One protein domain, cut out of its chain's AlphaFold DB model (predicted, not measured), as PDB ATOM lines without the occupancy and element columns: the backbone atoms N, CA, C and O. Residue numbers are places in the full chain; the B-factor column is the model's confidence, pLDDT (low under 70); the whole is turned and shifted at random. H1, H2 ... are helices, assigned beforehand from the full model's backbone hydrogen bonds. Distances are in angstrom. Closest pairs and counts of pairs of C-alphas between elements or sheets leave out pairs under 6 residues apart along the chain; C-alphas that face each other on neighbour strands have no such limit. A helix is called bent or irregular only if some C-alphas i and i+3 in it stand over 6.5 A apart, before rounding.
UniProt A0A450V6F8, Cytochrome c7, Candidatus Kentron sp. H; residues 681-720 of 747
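This is residues 681 to 720 of the 747 residues of the protein "Cytochrome c7" of Candidatus Kentron sp. H (UniProt A0A450V6F8). This is a piece with little regular structure: two short helices, H1 and H2, follow each other end to end in a slightly bent row, and a long looped stretch, residues 681 to 699, lies along one side of the row. The printed part has 40 residues, with H1 then H2 and no named strand; the class is all helix, though under half of the residues are in named elements. It is only just compact, close to loose, with a radius of gyration of the C-alphas of 10.3 A, and elongated, spanning 29 by 18 by 14 A.

H1, residues 700 to 707, and H2, residues 710 to 716, are apart, with a tight link of 2 residues between them. In H1 every O i to N i+4 pair is within hydrogen-bond range; in H2 1 of 3 is, beside 3 of 4 O i to N i+3 pairs. H2 is irregular, but only just: C-alphas 711 and 714 are 7.0 A apart.

H1 begins at C-alpha 700, (-57.837, 30.540, -5.838), and is 10.4 A long from first to last C-alpha. H2, 10.0 A long, ends at C-alpha 716, (-40.095, 45.641, -7.045).

The two C-alphas farthest apart, those of Thr 699 and Asn 720, are 29.3 A apart. The printed part has no cut, and no printed residue is under 70 in pLDDT.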
ATOM      1  N   SER A 681     -40.606  39.394  -8.549       90.06
ATOM      2  CA  SER A 681     -41.378  39.235  -9.794       90.06
ATOM      3  C   SER A 681     -41.334  37.821 -10.383       90.06
ATOM      4  O   SER A 681     -42.210  37.452 -11.160       90.06
ATOM      5  N   VAL A 682     -40.352  37.000  -9.995       93.19
ATOM      6  CA  VAL A 682     -40.254  35.602 -10.440       93.19
ATOM      7  C   VAL A 682     -41.341  34.737  -9.803       93.19
ATOM      8  O   VAL A 682     -41.838  33.808 -10.434       93.19
ATOM      9  N   CYS A 683     -41.738  35.040  -8.567       93.75
ATOM     10  CA  CYS A 683     -42.786  34.306  -7.851       93.75
ATOM     11  C   CYS A 683     -44.132  35.037  -7.883       93.75
ATOM     12  O   CYS A 683     -45.174  34.401  -7.991       93.75
ATOM     13  N   HIS A 684     -44.111  36.364  -7.769       92.94
ATOM     14  CA  HIS A 684     -45.292  37.220  -7.697       92.94
ATOM     15  C   HIS A 684     -45.631  37.767  -9.088       92.94
ATOM     16  O   HIS A 684     -45.397  38.936  -9.384       92.94
ATOM     17  N   THR A 685     -46.132  36.883  -9.951       89.06
ATOM     18  CA  THR A 685     -46.621  37.215 -11.295       89.06
ATOM     19  C   THR A 685     -47.852  36.377 -11.632       89.06
ATOM     20  O   THR A 685     -47.967  35.232 -11.197       89.06
ATOM     21  N   ALA A 686     -48.769  36.942 -12.420       84.38
ATOM     22  CA  ALA A 686     -49.987  36.266 -12.868       84.38
ATOM     23  C   ALA A 686     -49.727  35.181 -13.925       84.38
ATOM     24  O   ALA A 686     -50.516  34.247 -14.056       84.38
ATOM     25  N   GLU A 687     -48.636  35.294 -14.684       81.94
ATOM     26  CA  GLU A 687     -48.297  34.355 -15.751       81.94
ATOM     27  C   GLU A 687     -46.866  33.848 -15.587       81.94
ATOM     28  O   GLU A 687     -45.930  34.626 -15.392       81.94
ATOM     29  N   GLY A 688     -46.696  32.524 -15.668       79.31
ATOM     30  CA  GLY A 688     -45.380  31.882 -15.675       79.31
ATOM     31  C   GLY A 688     -44.588  31.999 -14.367       79.31
ATOM     32  O   GLY A 688     -43.364  31.869 -14.399       79.31
ATOM     33  N   GLY A 689     -45.265  32.247 -13.240       88.12
ATOM     34  CA  GLY A 689     -44.635  32.338 -11.926       88.12
ATOM     35  C   GLY A 689     -43.944  31.040 -11.515       88.12
ATOM     36  O   GLY A 689     -44.401  29.939 -11.819       88.12
ATOM     37  N   LEU A 690     -42.827  31.172 -10.805       92.69
ATOM     38  CA  LEU A 690     -42.030  30.041 -10.336       92.69
ATOM     39  C   LEU A 690     -42.782  29.176  -9.314       92.69
ATOM     40  O   LEU A 690     -42.616  27.956  -9.289       92.69
ATOM     41  N   LEU A 691     -43.596  29.815  -8.469       94.31
ATOM     42  CA  LEU A 691     -44.433  29.149  -7.479       94.31
ATOM     43  C   LEU A 691     -45.875  29.084  -7.978       94.31
ATOM     44  O   LEU A 691     -46.536  30.108  -8.114       94.31
ATOM     45  N   ASP A 692     -46.385  27.870  -8.159       92.25
ATOM     46  CA  ASP A 692     -47.818  27.641  -8.325       92.25
ATOM     47  C   ASP A 692     -48.474  27.601  -6.938       92.25
ATOM     48  O   ASP A 692     -48.476  26.577  -6.246       92.25
ATOM     49  N   PHE A 693     -49.012  28.744  -6.505       94.31
ATOM     50  CA  PHE A 693     -49.626  28.877  -5.185       94.31
ATOM     51  C   PHE A 693     -50.873  27.999  -5.017       94.31
ATOM     52  O   PHE A 693     -51.124  27.523  -3.910       94.31
ATOM     53  N   GLN A 694     -51.643  27.739  -6.077       91.88
ATOM     54  CA  GLN A 694     -52.789  26.832  -5.967       91.88
ATOM     55  C   GLN A 694     -52.313  25.408  -5.703       91.88
ATOM     56  O   GLN A 694     -52.817  24.766  -4.784       91.88
ATOM     57  N   SER A 695     -51.276  24.955  -6.416       91.62
ATOM     58  CA  SER A 695     -50.665  23.651  -6.154       91.62
ATOM     59  C   SER A 695     -50.069  23.554  -4.748       91.62
ATOM     60  O   SER A 695     -49.985  22.462  -4.211       91.62
ATOM     61  N   LEU A 696     -49.694  24.672  -4.119       95.00
ATOM     62  CA  LEU A 696     -49.194  24.730  -2.740       95.00
ATOM     63  C   LEU A 696     -50.307  24.782  -1.677       95.00
ATOM     64  O   LEU A 696     -50.009  24.968  -0.493       95.00
ATOM     65  N   GLY A 697     -51.572  24.639  -2.082       94.00
ATOM     66  CA  GLY A 697     -52.728  24.605  -1.190       94.00
ATOM     67  C   GLY A 697     -53.287  25.969  -0.806       94.00
ATOM     68  O   GLY A 697     -53.977  26.064   0.204       94.00
ATOM     69  N   TYR A 698     -52.983  27.038  -1.546       93.44
ATOM     70  CA  TYR A 698     -53.669  28.316  -1.355       93.44
ATOM     71  C   TYR A 698     -54.989  28.338  -2.134       93.44
ATOM     72  O   TYR A 698     -55.053  27.924  -3.291       93.44
ATOM     73  N   THR A 699     -56.046  28.901  -1.540       91.88
ATOM     74  CA  THR A 699     -57.309  29.130  -2.268       91.88
ATOM     75  C   THR A 699     -57.084  29.960  -3.535       91.88
ATOM     76  O   THR A 699     -56.238  30.852  -3.549       91.88
ATOM     77  N   LYS A 700     -57.907  29.765  -4.577       91.94
ATOM     78  CA  LYS A 700     -57.837  30.540  -5.838       91.94
ATOM     79  C   LYS A 700     -57.746  32.051  -5.617       91.94
ATOM     80  O   LYS A 700     -56.965  32.740  -6.263       91.94
ATOM     81  N   ARG A 701     -58.539  32.572  -4.672       92.25
ATOM     82  CA  ARG A 701     -58.517  33.992  -4.305       92.25
ATOM     83  C   ARG A 701     -57.170  34.390  -3.705       92.25
ATOM     84  O   ARG A 701     -56.640  35.431  -4.077       92.25
ATOM     85  N   ARG A 702     -56.637  33.601  -2.767       91.88
ATOM     86  CA  ARG A 702     -55.370  33.918  -2.104       91.88
ATOM     87  C   ARG A 702     -54.177  33.749  -3.040       91.88
ATOM     88  O   ARG A 702     -53.305  34.605  -3.013       91.88
ATOM     89  N   ALA A 703     -54.165  32.714  -3.876       92.69
ATOM     90  CA  ALA A 703     -53.167  32.526  -4.925       92.69
ATOM     91  C   ALA A 703     -53.098  33.759  -5.834       92.69
ATOM     92  O   ALA A 703     -52.048  34.380  -5.920       92.69
ATOM     93  N   ARG A 704     -54.243  34.233  -6.346       92.31
ATOM     94  CA  ARG A 704     -54.297  35.452  -7.168       92.31
ATOM     95  C   ARG A 704     -53.787  36.707  -6.450       92.31
ATOM     96  O   ARG A 704     -53.178  37.559  -7.079       92.31
ATOM     97  N   GLN A 705     -54.037  36.838  -5.146       91.69
ATOM     98  CA  GLN A 705     -53.487  37.942  -4.340       91.69
ATOM     99  C   GLN A 705     -51.977  37.826  -4.113       91.69
ATOM    100  O   GLN A 705     -51.322  38.826  -3.855       91.69
ATOM    101  N   LEU A 706     -51.433  36.611  -4.106       92.06
ATOM    102  CA  LEU A 706     -49.992  36.401  -4.024       92.06
ATOM    103  C   LEU A 706     -49.352  36.651  -5.391       92.06
ATOM    104  O   LEU A 706     -48.307  37.275  -5.448       92.06
ATOM    105  N   GLU A 707     -49.979  36.234  -6.485       92.19
ATOM    106  CA  GLU A 707     -49.514  36.486  -7.856       92.19
ATOM    107  C   GLU A 707     -49.557  37.976  -8.221       92.19
ATOM    108  O   GLU A 707     -48.641  38.490  -8.852       92.19
ATOM    109  N   ILE A 708     -50.615  38.672  -7.805       86.31
ATOM    110  CA  ILE A 708     -50.842  40.094  -8.054       86.31
ATOM    111  C   ILE A 708     -50.813  40.778  -6.692       86.31
ATOM    112  O   ILE A 708     -51.824  40.788  -5.986       86.31
ATOM    113  N   LEU A 709     -49.647  41.314  -6.322       76.44
ATOM    114  CA  LEU A 709     -49.383  41.892  -5.004       76.44
ATOM    115  C   LEU A 709     -49.105  43.410  -5.116       76.44
ATOM    116  O   LEU A 709     -47.942  43.812  -5.020       76.44
ATOM    117  N   PRO A 710     -50.133  44.266  -5.321       78.75
ATOM    118  CA  PRO A 710     -49.961  45.715  -5.474       78.75
ATOM    119  C   PRO A 710     -49.213  46.356  -4.303       78.75
ATOM    120  O   PRO A 710     -48.421  47.275  -4.476       78.75
ATOM    121  N   GLU A 711     -49.413  45.840  -3.089       74.06
ATOM    122  CA  GLU A 711     -48.752  46.337  -1.881       74.06
ATOM    123  C   GLU A 711     -47.237  46.092  -1.888       74.06
ATOM    124  O   GLU A 711     -46.509  46.728  -1.123       74.06
ATOM    125  N   ALA A 712     -46.753  45.185  -2.741       73.25
ATOM    126  CA  ALA A 712     -45.335  44.918  -2.925       73.25
ATOM    127  C   ALA A 712     -44.717  45.629  -4.134       73.25
ATOM    128  O   ALA A 712     -43.501  45.540  -4.301       73.25
ATOM    129  N   GLU A 713     -45.495  46.389  -4.919       75.50
ATOM    130  CA  GLU A 713     -44.962  47.144  -6.064       75.50
ATOM    131  C   GLU A 713     -43.835  48.091  -5.661       75.50
ATOM    132  O   GLU A 713     -42.810  48.171  -6.335       75.50
ATOM    133  N   VAL A 714     -43.960  48.702  -4.480       79.69
ATOM    134  CA  VAL A 714     -42.947  49.598  -3.902       79.69
ATOM    135  C   VAL A 714     -41.599  48.901  -3.683       79.69
ATOM    136  O   VAL A 714     -40.564  49.558  -3.581       79.69
ATOM    137  N   PHE A 715     -41.606  47.570  -3.556       82.19
ATOM    138  CA  PHE A 715     -40.405  46.767  -3.359       82.19
ATOM    139  C   PHE A 715     -39.823  46.257  -4.674       82.19
ATOM    140  O   PHE A 715     -38.625  45.997  -4.686       82.19
ATOM    141  N   PHE A 716     -40.601  46.147  -5.761       82.19
ATOM    142  CA  PHE A 716     -40.095  45.641  -7.045       82.19
ATOM    143  C   PHE A 716     -39.023  46.553  -7.646       82.19
ATOM    144  O   PHE A 716     -38.030  46.054  -8.159       82.19
ATOM    145  N   GLU A 717     -39.161  47.876  -7.522       80.75
ATOM    146  CA  GLU A 717     -38.125  48.813  -7.985       80.75
ATOM    147  C   GLU A 717     -36.840  48.739  -7.146       80.75
ATOM    148  O   GLU A 717     -35.742  48.997  -7.637       80.75
ATOM    149  N   ALA A 718     -36.974  48.401  -5.861       84.50
ATOM    150  CA  ALA A 718     -35.849  48.264  -4.941       84.50
ATOM    151  C   ALA A 718     -35.254  46.849  -4.936       84.50
ATOM    152  O   ALA A 718     -34.231  46.625  -4.282       84.50
ATOM    153  N   ASP A 719     -35.898  45.894  -5.601       85.50
ATOM    154  CA  ASP A 719     -35.464  44.513  -5.679       85.50
ATOM    155  C   ASP A 719     -34.328  44.364  -6.694       85.50
ATOM    156  O   ASP A 719     -34.350  44.904  -7.794       85.50
ATOM    157  N   ASN A 720     -33.302  43.626  -6.292       88.19
ATOM    158  CA  ASN A 720     -32.134  43.334  -7.106       88.19
ATOM    159  C   ASN A 720     -31.897  41.825  -7.239       88.19
ATOM    160  O   ASN A 720     -30.777  41.395  -7.531       88.19
TER     161      ASN A 720